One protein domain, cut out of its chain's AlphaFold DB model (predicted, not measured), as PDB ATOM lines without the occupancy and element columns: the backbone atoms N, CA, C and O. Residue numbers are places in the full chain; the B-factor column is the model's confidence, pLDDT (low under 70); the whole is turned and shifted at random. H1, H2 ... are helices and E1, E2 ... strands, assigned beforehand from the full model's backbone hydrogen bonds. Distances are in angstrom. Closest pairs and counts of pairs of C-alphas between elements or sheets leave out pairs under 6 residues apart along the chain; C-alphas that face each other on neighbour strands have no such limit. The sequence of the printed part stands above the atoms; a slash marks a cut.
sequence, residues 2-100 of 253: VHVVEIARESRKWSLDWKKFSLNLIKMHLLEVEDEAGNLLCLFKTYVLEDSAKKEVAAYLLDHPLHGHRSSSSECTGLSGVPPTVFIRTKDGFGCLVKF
ATOM      1  N   VAL A   2      75.336 132.851 246.178       25.91
ATOM      2  CA  VAL A   2      74.778 133.611 247.321       25.91
ATOM      3  C   VAL A   2      75.360 133.172 248.674       25.91
ATOM      4  O   VAL A   2      75.962 134.003 249.329       25.91
ATOM      5  N   HIS A   3      75.363 131.879 249.020       29.09
ATOM      6  CA  HIS A   3      75.901 131.413 250.314       29.09
ATOM      7  C   HIS A   3      77.424 131.552 250.488       29.09
ATOM      8  O   HIS A   3      77.905 131.795 251.586       29.09
ATOM      9  N   VAL A   4      78.209 131.432 249.410       32.81
ATOM     10  CA  VAL A   4      79.671 131.651 249.454       32.81
ATOM     11  C   VAL A   4      79.991 133.142 249.584       32.81
ATOM     12  O   VAL A   4      80.916 133.524 250.297       32.81
ATOM     13  N   VAL A   5      79.203 133.989 248.914       34.00
ATOM     14  CA  VAL A   5      79.265 135.445 249.072       34.00
ATOM     15  C   VAL A   5      78.811 135.846 250.471       34.00
ATOM     16  O   VAL A   5      79.398 136.760 251.022       34.00
ATOM     17  N   GLU A   6      77.833 135.163 251.060       32.12
ATOM     18  CA  GLU A   6      77.336 135.402 252.417       32.12
ATOM     19  C   GLU A   6      78.397 135.053 253.464       32.12
ATOM     20  O   GLU A   6      78.786 135.942 254.212       32.12
ATOM     21  N   ILE A   7      79.026 133.871 253.381       37.03
ATOM     22  CA  ILE A   7      80.183 133.501 254.220       37.03
ATOM     23  C   ILE A   7      81.327 134.524 254.079       37.03
ATOM     24  O   ILE A   7      81.873 134.987 255.074       37.03
ATOM     25  N   ALA A   8      81.670 134.949 252.855       34.19
ATOM     26  CA  ALA A   8      82.728 135.942 252.614       34.19
ATOM     27  C   ALA A   8      82.333 137.399 252.969       34.19
ATOM     28  O   ALA A   8      83.179 138.299 253.043       34.19
ATOM     29  N   ARG A   9      81.037 137.686 253.122       34.09
ATOM     30  CA  ARG A   9      80.497 139.007 253.485       34.09
ATOM     31  C   ARG A   9      80.311 139.113 254.995       34.09
ATOM     32  O   ARG A   9      80.572 140.181 255.542       34.09
ATOM     33  N   GLU A  10      79.957 138.017 255.655       37.09
ATOM     34  CA  GLU A  10      79.951 137.864 257.110       37.09
ATOM     35  C   GLU A  10      81.370 137.801 257.675       37.09
ATOM     36  O   GLU A  10      81.656 138.496 258.647       37.09
ATOM     37  N   SER A  11      82.309 137.136 256.991       40.50
ATOM     38  CA  SER A  11      83.715 137.084 257.420       40.50
ATOM     39  C   SER A  11      84.396 138.455 257.497       40.50
ATOM     40  O   SER A  11      85.380 138.614 258.211       40.50
ATOM     41  N   ARG A  12      83.889 139.470 256.779       39.00
ATOM     42  CA  ARG A  12      84.367 140.863 256.872       39.00
ATOM     43  C   ARG A  12      83.916 141.585 258.146       39.00
ATOM     44  O   ARG A  12      84.463 142.642 258.447       39.00
ATOM     45  N   LYS A  13      82.927 141.045 258.861       37.00
ATOM     46  CA  LYS A  13      82.440 141.552 260.152       37.00
ATOM     47  C   LYS A  13      83.076 140.829 261.341       37.00
ATOM     48  O   LYS A  13      82.961 141.305 262.466       37.00
ATOM     49  N   TRP A  14      83.746 139.701 261.113       43.91
ATOM     50  CA  TRP A  14      84.379 138.928 262.175       43.91
ATOM     51  C   TRP A  14      85.705 139.570 262.594       43.91
ATOM     52  O   TRP A  14      86.696 139.560 261.865       43.91
ATOM     53  N   SER A  15      85.730 140.115 263.809       36.69
ATOM     54  CA  SER A  15      86.964 140.390 264.541       36.69
ATOM     55  C   SER A  15      87.522 139.043 265.015       36.69
ATOM     56  O   SER A  15      87.173 138.562 266.093       36.69
ATOM     57  N   LEU A  16      88.355 138.405 264.190       44.97
ATOM     58  CA  LEU A  16      89.140 137.237 264.592       44.97
ATOM     59  C   LEU A  16      90.173 137.685 265.635       44.97
ATOM     60  O   LEU A  16      91.278 138.109 265.299       44.97
ATOM     61  N   ASP A  17      89.792 137.645 266.911       39.81
ATOM     62  CA  ASP A  17      90.719 137.850 268.021       39.81
ATOM     63  C   ASP A  17      91.545 136.572 268.209       39.81
ATOM     64  O   ASP A  17      91.163 135.639 268.921       39.81
ATOM     65  N   TRP A  18      92.693 136.529 267.531       42.38
ATOM     66  CA  TRP A  18      93.637 135.409 267.534       42.38
ATOM     67  C   TRP A  18      94.117 134.991 268.937       42.38
ATOM     68  O   TRP A  18      94.717 133.928 269.080       42.38
ATOM     69  N   LYS A  19      93.855 135.791 269.982       36.59
ATOM     70  CA  LYS A  19      94.253 135.510 271.370       36.59
ATOM     71  C   LYS A  19      93.261 134.646 272.160       36.59
ATOM     72  O   LYS A  19      93.621 134.189 273.241       36.59
ATOM     73  N   LYS A  20      92.042 134.404 271.659       37.97
ATOM     74  CA  LYS A  20      91.003 133.619 272.368       37.97
ATOM     75  C   LYS A  20      90.992 132.118 272.061       37.97
ATOM     76  O   LYS A  20      90.193 131.389 272.646       37.97
ATOM     77  N   PHE A  21      91.864 131.629 271.183       42.56
ATOM     78  CA  PHE A  21      91.880 130.215 270.812       42.56
ATOM     79  C   PHE A  21      92.487 129.350 271.930       42.56
ATOM     80  O   PHE A  21      93.702 129.299 272.115       42.56
ATOM     81  N   SER A  22      91.620 128.667 272.684       35.09
ATOM     82  CA  SER A  22      91.992 127.624 273.647       35.09
ATOM     83  C   SER A  22      92.696 126.465 272.926       35.09
ATOM     84  O   SER A  22      92.116 125.785 272.076       35.09
ATOM     85  N   LEU A  23      93.980 126.277 273.236       36.62
ATOM     86  CA  LEU A  23      94.880 125.303 272.617       36.62
ATOM     87  C   LEU A  23      94.676 123.903 273.213       36.62
ATOM     88  O   LEU A  23      95.241 123.579 274.254       36.62
ATOM     89  N   ASN A  24      93.945 123.040 272.505       33.53
ATOM     90  CA  ASN A  24      94.046 121.587 272.668       33.53
ATOM     91  C   ASN A  24      94.939 121.010 271.555       33.53
ATOM     92  O   ASN A  24      94.663 121.179 270.366       33.53
ATOM     93  N   LEU A  25      96.022 120.329 271.943       36.19
ATOM     94  CA  LEU A  25      97.211 120.035 271.120       36.19
ATOM     95  C   LEU A  25      97.023 119.118 269.884       36.19
ATOM     96  O   LEU A  25      97.983 118.912 269.148       36.19
ATOM     97  N   ILE A  26      95.822 118.610 269.593       40.09
ATOM     98  CA  ILE A  26      95.523 117.864 268.346       40.09
ATOM     99  C   ILE A  26      94.878 118.788 267.276       40.09
ATOM    100  O   ILE A  26      94.927 118.493 266.084       40.09
ATOM    101  N   LYS A  27      94.359 119.964 267.675       50.69
ATOM    102  CA  LYS A  27      93.623 120.955 266.853       50.69
ATOM    103  C   LYS A  27      94.486 122.121 266.315       50.69
ATOM    104  O   LYS A  27      93.968 123.203 266.071       50.69
ATOM    105  N   MET A  28      95.800 121.973 266.104       55.06
ATOM    106  CA  MET A  28      96.631 123.137 265.702       55.06
ATOM    107  C   MET A  28      96.337 123.691 264.291       55.06
ATOM    108  O   MET A  28      96.706 124.828 263.996       55.06
ATOM    109  N   HIS A  29      95.662 122.924 263.425       69.75
ATOM    110  CA  HIS A  29      95.369 123.327 262.041       69.75
ATOM    111  C   HIS A  29      93.884 123.457 261.697       69.75
ATOM    112  O   HIS A  29      93.565 123.715 260.540       69.75
ATOM    113  N   LEU A  30      92.983 123.274 262.662       77.06
ATOM    114  CA  LEU A  30      91.539 123.323 262.445       77.06
ATOM    115  C   LEU A  30      90.887 124.066 263.613       77.06
ATOM    116  O   LEU A  30      90.997 123.633 264.757       77.06
ATOM    117  N   LEU A  31      90.222 125.175 263.315       82.62
ATOM    118  CA  LEU A  31      89.507 126.006 264.275       82.62
ATOM    119  C   LEU A  31      88.012 125.941 263.962       82.62
ATOM    120  O   LEU A  31      87.622 125.935 262.797       82.62
ATOM    121  N   GLU A  32      87.177 125.896 264.990       86.44
ATOM    122  CA  GLU A  32      85.726 126.014 264.848       86.44
ATOM    123  C   GLU A  32      85.347 127.494 264.738       86.44
ATOM    124  O   GLU A  32      85.945 128.352 265.392       86.44
ATOM    125  N   VAL A  33      84.399 127.796 263.856       82.75
ATOM    126  CA  VAL A  33      83.866 129.143 263.655       82.75
ATOM    127  C   VAL A  33      82.381 129.100 263.968       82.75
ATOM    128  O   VAL A  33      81.623 128.418 263.275       82.75
ATOM    129  N   GLU A  34      81.984 129.833 265.000       86.19
ATOM    130  CA  GLU A  34      80.621 129.867 265.530       86.19
ATOM    131  C   GLU A  34      79.962 131.231 265.289       86.19
ATOM    132  O   GLU A  34      80.644 132.239 265.081       86.19
ATOM    133  N   ASP A  35      78.629 131.257 265.300       81.00
ATOM    134  CA  ASP A  35      77.855 132.497 265.349       81.00
ATOM    135  C   ASP A  35      77.801 133.092 266.773       81.00
ATOM    136  O   ASP A  35      78.339 132.540 267.731       81.00
ATOM    137  N   GLU A  36      77.138 134.242 266.932       82.38
ATOM    138  CA  GLU A  36      76.985 134.907 268.237       82.38
ATOM    139  C   GLU A  36      76.189 134.079 269.263       82.38
ATOM    140  O   GLU A  36      76.296 134.327 270.464       82.38
ATOM    141  N   ALA A  37      75.401 133.101 268.808       84.56
ATOM    142  CA  ALA A  37      74.632 132.193 269.649       84.56
ATOM    143  C   ALA A  37      75.403 130.904 270.000       84.56
ATOM    144  O   ALA A  37      74.875 130.068 270.734       84.56
ATOM    145  N   GLY A  38      76.645 130.752 269.519       81.31
ATOM    146  CA  GLY A  38      77.487 129.575 269.743       81.31
ATOM    147  C   GLY A  38      77.182 128.400 268.809       81.31
ATOM    148  O   GLY A  38      77.607 127.280 269.080       81.31
ATOM    149  N   ASN A  39      76.436 128.609 267.719       81.31
ATOM    150  CA  ASN A  39      76.193 127.551 266.737       81.31
ATOM    151  C   ASN A  39      77.377 127.437 265.775       81.31
ATOM    152  O   ASN A  39      77.813 128.434 265.196       81.31
ATOM    153  N   LEU A  40      77.851 126.213 265.531       82.06
ATOM    154  CA  LEU A  40      78.934 125.945 264.585       82.06
ATOM    155  C   LEU A  40      78.510 126.268 263.142       82.06
ATOM    156  O   LEU A  40      77.652 125.602 262.566       82.06
ATOM    157  N   LEU A  41      79.168 127.253 262.531       81.50
ATOM    158  CA  LEU A  41      78.941 127.652 261.141       81.50
ATOM    159  C   LEU A  41      79.851 126.885 260.178       81.50
ATOM    160  O   LEU A  41      79.416 126.361 259.148       81.50
ATOM    161  N   CYS A  42      81.152 126.862 260.473       86.50
ATOM    162  CA  CYS A  42      82.160 126.269 259.602       86.50
ATOM    163  C   CYS A  42      83.467 125.977 260.346       86.50
ATOM    164  O   CYS A  42      83.623 126.285 261.525       86.50
ATOM    165  N   LEU A  43      84.412 125.365 259.638       88.81
ATOM    166  CA  LEU A  43      85.755 125.096 260.129       88.81
ATOM    167  C   LEU A  43      86.753 126.000 259.405       88.81
ATOM    168  O   LEU A  43      86.732 126.091 258.179       88.81
ATOM    169  N   PHE A  44      87.657 126.635 260.143       87.81
ATOM    170  CA  PHE A  44      88.804 127.338 259.588       87.81
ATOM    171  C   PHE A  44      90.046 126.454 259.642       87.81
ATOM    172  O   PHE A  44      90.548 126.109 260.710       87.81
ATOM    173  N   LYS A  45      90.564 126.098 258.470       90.25
ATOM    174  CA  LYS A  45      91.735 125.243 258.319       90.25
ATOM    175  C   LYS A  45      92.968 126.058 257.955       90.25
ATOM    176  O   LYS A  45      92.942 126.835 256.998       90.25
ATOM    177  N   THR A  46      94.057 125.865 258.696       85.44
ATOM    178  CA  THR A  46      95.350 126.508 258.430       85.44
ATOM    179  C   THR A  46      96.283 125.577 257.668       85.44
ATOM    180  O   THR A  46      96.145 124.353 257.693       85.44
ATOM    181  N   TYR A  47      97.244 126.166 256.958       85.88
ATOM    182  CA  TYR A  47      98.206 125.421 256.152       85.88
ATOM    183  C   TYR A  47      99.582 126.048 256.281       85.88
ATOM    184  O   TYR A  47      99.717 127.263 256.371       85.88
ATOM    185  N   VAL A  48     100.608 125.205 256.195       85.25
ATOM    186  CA  VAL A  48     102.004 125.656 256.126       85.25
ATOM    187  C   VAL A  48     102.300 126.317 254.778       85.25
ATOM    188  O   VAL A  48     103.011 127.312 254.708       85.25
ATOM    189  N   LEU A  49     101.743 125.767 253.695       85.94
ATOM    190  CA  LEU A  49     101.956 126.250 252.332       85.94
ATOM    191  C   LEU A  49     100.640 126.736 251.738       85.94
ATOM    192  O   LEU A  49      99.664 125.985 251.691       85.94
ATOM    193  N   GLU A  50     100.637 127.951 251.203       89.06
ATOM    194  CA  GLU A  50      99.447 128.564 250.608       89.06
ATOM    195  C   GLU A  50      98.892 127.775 249.420       89.06
ATOM    196  O   GLU A  50      97.681 127.606 249.290       89.06
ATOM    197  N   ASP A  51      99.768 127.192 248.603       87.88
ATOM    198  CA  ASP A  51      99.362 126.310 247.509       87.88
ATOM    199  C   ASP A  51      98.568 125.091 247.990       87.88
ATOM    200  O   ASP A  51      97.785 124.529 247.228       87.88
ATOM    201  N   SER A  52      98.756 124.655 249.238       88.69
ATOM    202  CA  SER A  52      97.955 123.567 249.815       88.69
ATOM    203  C   SER A  52      96.541 124.036 250.151       88.69
ATOM    204  O   SER A  52      95.590 123.331 249.828       88.69
ATOM    205  N   ALA A  53      96.398 125.249 250.694       90.69
ATOM    206  CA  ALA A  53      95.098 125.878 250.925       90.69
ATOM    207  C   ALA A  53      94.334 126.070 249.603       90.69
ATOM    208  O   ALA A  53      93.179 125.672 249.465       90.69
ATOM    209  N   LYS A  54      95.009 126.596 248.574       92.81
ATOM    210  CA  LYS A  54      94.399 126.797 247.251       92.81
ATOM    211  C   LYS A  54      93.988 125.494 246.571       92.81
ATOM    212  O   LYS A  54      92.965 125.476 245.897       92.81
ATOM    213  N   LYS A  55      94.729 124.395 246.766       92.94
ATOM    214  CA  LYS A  55      94.328 123.068 246.265       92.94
ATOM    215  C   LYS A  55      93.040 122.561 246.911       92.94
ATOM    216  O   LYS A  55      92.253 121.922 246.222       92.94
ATOM    217  N   GLU A  56      92.811 122.846 248.191       93.44
ATOM    218  CA  GLU A  56      91.559 122.468 248.859       93.44
ATOM    219  C   GLU A  56      90.369 123.244 248.287       93.44
ATOM    220  O   GLU A  56      89.346 122.664 247.934       93.44
ATOM    221  N   VAL A  57      90.551 124.544 248.060       94.06
ATOM    222  CA  VAL A  57      89.543 125.396 247.412       94.06
ATOM    223  C   VAL A  57      89.294 124.946 245.973       94.06
ATOM    224  O   VAL A  57      88.151 124.873 245.529       94.06
ATOM    225  N   ALA A  58      90.351 124.586 245.246       95.88
ATOM    226  CA  ALA A  58      90.239 124.061 243.893       95.88
ATOM    227  C   ALA A  58      89.458 122.743 243.845       95.88
ATOM    228  O   ALA A  58      88.691 122.553 242.907       95.88
ATOM    229  N   ALA A  59      89.591 121.864 244.843       94.94
ATOM    230  CA  ALA A  59      88.791 120.641 244.912       94.94
ATOM    231  C   ALA A  59      87.287 120.955 244.942       94.94
ATOM    232  O   ALA A  59      86.528 120.326 244.214       94.94
ATOM    233  N   TYR A  60      86.869 121.976 245.697       94.56
ATOM    234  CA  TYR A  60      85.479 122.440 245.685       94.56
ATOM    235  C   TYR A  60      85.089 123.085 244.346       94.56
ATOM    236  O   TYR A  60      84.059 122.751 243.758       94.56
ATOM    237  N   LEU A  61      85.917 123.996 243.823       94.81
ATOM    238  CA  LEU A  61      85.622 124.707 242.574       94.81
ATOM    239  C   LEU A  61      85.527 123.768 241.358       94.81
ATOM    240  O   LEU A  61      84.732 124.026 240.449       94.81
ATOM    241  N   LEU A  62      86.306 122.686 241.352       95.88
ATOM    242  CA  LEU A  62      86.322 121.670 240.299       95.88
ATOM    243  C   LEU A  62      85.364 120.499 240.550       95.88
ATOM    244  O   LEU A  62      85.192 119.655 239.674       95.88
ATOM    245  N   ASP A  63      84.709 120.448 241.710       95.00
ATOM    246  CA  ASP A  63      83.626 119.502 241.947       95.00
ATOM    247  C   ASP A  63      82.379 119.983 241.204       95.00
ATOM    248  O   ASP A  63      81.577 120.746 241.735       95.00
ATOM    249  N   HIS A  64      82.255 119.657 239.924       95.06
ATOM    250  CA  HIS A  64      81.161 120.158 239.103       95.06
ATOM    251  C   HIS A  64      79.849 119.413 239.382       95.06
ATOM    252  O   HIS A  64      79.865 118.203 239.608       95.06
ATOM    253  N   PRO A  65      78.701 120.109 239.339       93.50
ATOM    254  CA  PRO A  65      77.399 119.461 239.281       93.50
ATOM    255  C   PRO A  65      77.277 118.487 238.112       93.50
ATOM    256  O   PRO A  65      77.906 118.644 237.064       93.50
ATOM    257  N   LEU A  66      76.385 117.512 238.260       89.75
ATOM    258  CA  LEU A  66      76.169 116.459 237.268       89.75
ATOM    259  C   LEU A  66      75.763 116.999 235.887       89.75
ATOM    260  O   LEU A  66      76.094 116.407 234.861       89.75
ATOM    261  N   HIS A  67      75.068 118.137 235.862       88.19
ATOM    262  CA  HIS A  67      74.502 118.729 234.652       88.19
ATOM    263  C   HIS A  67      75.318 119.895 234.077       88.19
ATOM    264  O   HIS A  67      74.865 120.544 233.134       88.19
ATOM    265  N   GLY A  68      76.528 120.164 234.582       86.69
ATOM    266  CA  GLY A  68      77.394 121.156 233.953       86.69
ATOM    267  C   GLY A  68      78.498 121.725 234.831       86.69
ATOM    268  O   GLY A  68      78.624 121.433 236.015       86.69
ATOM    269  N   HIS A  69      79.310 122.587 234.221       94.00
ATOM    270  CA  HIS A  69      80.445 123.217 234.886       94.00
ATOM    271  C   HIS A  69      79.985 124.186 235.988       94.00
ATOM    272  O   HIS A  69      79.105 125.026 235.777       94.00
ATOM    273  N   ARG A  70      80.638 124.122 237.156       92.44
ATOM    274  CA  ARG A  70      80.256 124.879 238.363       92.44
ATOM    275  C   ARG A  70      80.178 126.388 238.148       92.44
ATOM    276  O   ARG A  70      79.302 127.032 238.714       92.44
ATOM    277  N   SER A  71      81.047 126.965 237.316       90.00
ATOM    278  CA  SER A  71      81.022 128.411 237.028       90.00
ATOM    279  C   SER A  71      79.698 128.909 236.434       90.00
ATOM    280  O   SER A  71      79.483 130.115 236.371       90.00
ATOM    281  N   SER A  72      78.855 128.001 235.941       88.06
ATOM    282  CA  SER A  72      77.574 128.296 235.301       88.06
ATOM    283  C   SER A  72      76.382 127.735 236.081       88.06
ATOM    284  O   SER A  72      75.264 127.805 235.585       88.06
ATOM    285  N   SER A  73      76.605 127.186 237.279       86.75
ATOM    286  CA  SER A  73      75.556 126.590 238.107       86.75
ATOM    287  C   SER A  73      75.329 127.383 239.397       86.75
ATOM    288  O   SER A  73      76.258 127.937 239.991       86.75
ATOM    289  N   SER A  74      74.075 127.432 239.841       85.19
ATOM    290  CA  SER A  74      73.689 127.926 241.166       85.19
ATOM    291  C   SER A  74      73.807 126.852 242.254       85.19
ATOM    292  O   SER A  74      73.803 127.205 243.437       85.19
ATOM    293  N   GLU A  75      73.956 125.578 241.874       87.00
ATOM    294  CA  GLU A  75      74.070 124.444 242.793       87.00
ATOM    295  C   GLU A  75      75.333 124.548 243.657       87.00
ATOM    296  O   GLU A  75      76.444 124.807 243.180       87.00
ATOM    297  N   CYS A  76      75.162 124.355 244.966       82.50
ATOM    298  CA  CYS A  76      76.276 124.395 245.912       82.50
ATOM    299  C   CYS A  76      77.039 123.066 245.944       82.50
ATOM    300  O   CYS A  76      78.264 123.073 246.040       82.50
ATOM    301  N   THR A  77      76.348 121.941 245.793       87.81
ATOM    302  CA  THR A  77      76.943 120.602 245.844       87.81
ATOM    303  C   THR A  77      77.329 120.148 244.439       87.81
ATOM    304  O   THR A  77      76.553 120.318 243.504       87.81
ATOM    305  N   GLY A  78      78.544 119.626 244.276       90.00
ATOM    306  CA  GLY A  78      78.968 118.991 243.031       90.00
ATOM    307  C   GLY A  78      78.794 117.477 243.087       90.00
ATOM    308  O   GLY A  78      78.292 116.932 244.068       90.00
ATOM    309  N   LEU A  79      79.228 116.794 242.032       91.31
ATOM    310  CA  LEU A  79      79.114 115.344 241.897       91.31
ATOM    311  C   LEU A  79      79.735 114.567 243.070       91.31
ATOM    312  O   LEU A  79      79.200 113.548 243.492       91.31
ATOM    313  N   SER A  80      80.874 115.036 243.570       88.31
ATOM    314  CA  SER A  80      81.657 114.379 244.621       88.31
ATOM    315  C   SER A  80      81.254 114.840 246.021       88.31
ATOM    316  O   SER A  80      81.806 114.347 247.001       88.31
ATOM    317  N   GLY A  81      80.333 115.806 246.120       89.06
ATOM    318  CA  GLY A  81      79.865 116.346 247.387       89.06
ATOM    319  C   GLY A  81      80.931 117.116 248.165       89.06
ATOM    320  O   GLY A  81      80.866 117.153 249.392       89.06
ATOM    321  N   VAL A  82      81.921 117.718 247.490       90.38
ATOM    322  CA  VAL A  82      82.964 118.485 248.187       90.38
ATOM    323  C   VAL A  82      82.304 119.663 248.915       90.38
ATOM    324  O   VAL A  82      81.612 120.460 248.267       90.38
ATOM    325  N   PRO A  83      82.500 119.812 250.239       90.00
ATOM    326  CA  PRO A  83      81.892 120.903 250.983       90.00
ATOM    327  C   PRO A  83      82.321 122.271 250.440       90.00
ATOM    328  O   PRO A  83      83.490 122.450 250.068       90.00
ATOM    329  N   PRO A  84      81.415 123.268 250.435       91.94
ATOM    330  CA  PRO A  84      81.764 124.639 250.107       91.94
ATOM    331  C   PRO A  84      83.007 125.107 250.858       91.94
ATOM    332  O   PRO A  84      83.037 125.106 252.088       91.94
ATOM    333  N   THR A  85      84.026 125.489 250.091       93.06
ATOM    334  CA  THR A  85      85.343 125.860 250.609       93.06
ATOM    335  C   THR A  85      85.783 127.193 250.025       93.06
ATOM    336  O   THR A  85      85.714 127.400 248.812       93.06
ATOM    337  N   VAL A  86      86.248 128.100 250.884       91.50
ATOM    338  CA  VAL A  86      86.660 129.459 250.508       91.50
ATOM    339  C   VAL A  86      88.054 129.750 251.042       91.50
ATOM    340  O   VAL A  86      88.322 129.546 252.222       91.50
ATOM    341  N   PHE A  87      88.929 130.274 250.184       92.88
ATOM    342  CA  PHE A  87      90.240 130.765 250.598       92.88
ATOM    343  C   PHE A  87      90.088 132.126 251.276       92.88
ATOM    344  O   PHE A  87      89.489 133.038 250.703       92.88
ATOM    345  N   ILE A  88      90.684 132.289 252.454       90.31
ATOM    346  CA  ILE A  88      90.766 133.576 253.143       90.31
ATOM    347  C   ILE A  88      92.226 133.939 253.349       90.31
ATOM    348  O   ILE A  88      93.030 133.128 253.806       90.31
ATOM    349  N   ARG A  89      92.547 135.198 253.054       86.62
ATOM    350  CA  ARG A  89      93.805 135.836 253.423       86.62
ATOM    351  C   ARG A  89      93.506 137.098 254.217       86.62
ATOM    352  O   ARG A  89      92.694 137.921 253.804       86.62
ATOM    353  N   THR A  90      94.204 137.245 255.330       81.62
ATOM    354  CA  THR A  90      94.211 138.437 256.177       81.62
ATOM    355  C   THR A  90      95.636 138.993 256.251       81.62
ATOM    356  O   THR A  90      96.559 138.440 255.653       81.62
ATOM    357  N   LYS A  91      95.824 140.081 257.003       79.19
ATOM    358  CA  LYS A  91      97.159 140.601 257.333       79.19
ATOM    359  C   LYS A  91      97.987 139.625 258.190       79.19
ATOM    360  O   LYS A  91      99.208 139.663 258.119       79.19
ATOM    361  N   ASP A  92      97.324 138.760 258.962       78.56
ATOM    362  CA  ASP A  92      97.952 137.897 259.972       78.56
ATOM    363  C   ASP A  92      98.180 136.459 259.461       78.56
ATOM    364  O   ASP A  92      98.855 135.665 260.110       78.56
ATOM    365  N   GLY A  93      97.634 136.103 258.291       82.75
ATOM    366  CA  GLY A  93      97.802 134.770 257.712       82.75
ATOM    367  C   GLY A  93      96.763 134.404 256.655       82.75
ATOM    368  O   GLY A  93      95.971 135.238 256.206       82.75
ATOM    369  N   PHE A  94      96.758 133.134 256.256       88.81
ATOM    370  CA  PHE A  94      95.817 132.575 255.283       88.81
ATOM    371  C   PHE A  94      95.301 131.196 255.713       88.81
ATOM    372  O   PHE A  94      95.925 130.494 256.506       88.81
ATOM    373  N   GLY A  95      94.168 130.794 255.145       91.38
ATOM    374  CA  GLY A  95      93.553 129.496 255.396       91.38
ATOM    375  C   GLY A  95      92.321 129.268 254.532       91.38
ATOM    376  O   GLY A  95      92.056 130.023 253.594       91.38
ATOM    377  N   CYS A  96      91.568 128.222 254.855       93.12
ATOM    378  CA  CYS A  96      90.300 127.918 254.203       93.12
ATOM    379  C   CYS A  96      89.165 127.915 255.221       93.12
ATOM    380  O   CYS A  96      89.298 127.286 256.265       93.12
ATOM    381  N   LEU A  97      88.041 128.557 254.900       91.31
ATOM    382  CA  LEU A  97      86.766 128.242 255.542       91.31
ATOM    383  C   LEU A  97      86.130 127.078 254.797       91.31
ATOM    384  O   LEU A  97      85.912 127.168 253.589       91.31
ATOM    385  N   VAL A  98      85.832 126.009 255.518       90.69
ATOM    386  CA  VAL A  98      85.202 124.795 255.006       90.69
ATOM    387  C   VAL A  98      83.857 124.655 255.699       90.69
ATOM    388  O   VAL A  98      83.801 124.600 256.929       90.69
ATOM    389  N   LYS A  99      82.766 124.615 254.927       87.69
ATOM    390  CA  LYS A  99      81.424 124.402 255.481       87.69
ATOM    391  C   LYS A  99      81.423 123.124 256.322       87.69
ATOM    392  O   LYS A  99      81.843 122.074 255.838       87.69
ATOM    393  N   PHE A 100      80.934 123.221 257.557       81.56
ATOM    394  CA  PHE A 100      80.751 122.044 258.390       81.56
ATOM    395  C   PHE A 100      79.641 121.171 257.796       81.56
ATOM    396  O   PHE A 100      78.578 121.664 257.406       81.56
TER     397      PHE A 100
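What this domain is: This is residues 2 to 100 of the 253 residues of the protein "1-phosphatidylinositol 4-kinase" of Eutrema salsugineum (UniProt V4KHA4). A strongly twisted antiparallel sheet, order E1 - E2 - E4 - E3, has the longer helix H2 over one face and the short H1 over the other. Two long loops reach outward, to Lys 19 and His 67. The 99 printed residues, under half in named elements, run H1 E1 E2 H2 E3 E4: mixed, compact, radius of gyration of the C-alphas 14.3 A, spans 45 by 31 by 25 A.

Where its parts are: The strands are E1, residues 30 to 34; E2, 40 to 46, 17.5 A; E3, 85 to 89; and E4, 94 to 99, ending at C-alpha (81.424, 124.402, 255.481). H2 is residues 50 to 62, 18.1 A. H1 is residues 2 to 10, from C-alpha (74.778, 133.611, 247.321).

How they stand to each other: Within hydrogen-bond range are N 31 and O 44, 2.8 A, in hairpin E1 and E2; N 45 and O 96, 2.8 A, between E2 and E4; N 86 and O 97, 2.9 A, in hairpin E3 and E4. H2 is on the sheet, height 8.6 A; its closest C-alphas to E3 are Val 57 and Thr 85, 5.3 A. E2, H2, E3 form a split strand-helix-strand unit, E4 between its same-way strands, with a right-handed crossover. H1 is on the opposite face, height 9.5 A. In H1 and H2 every O i to N i+4 pair is within hydrogen-bond range.

The domain as a whole: The printed part has no cut. Links H1 to E1 and H2 to E3 are long. Residues 2 to 29 have pLDDT under 70.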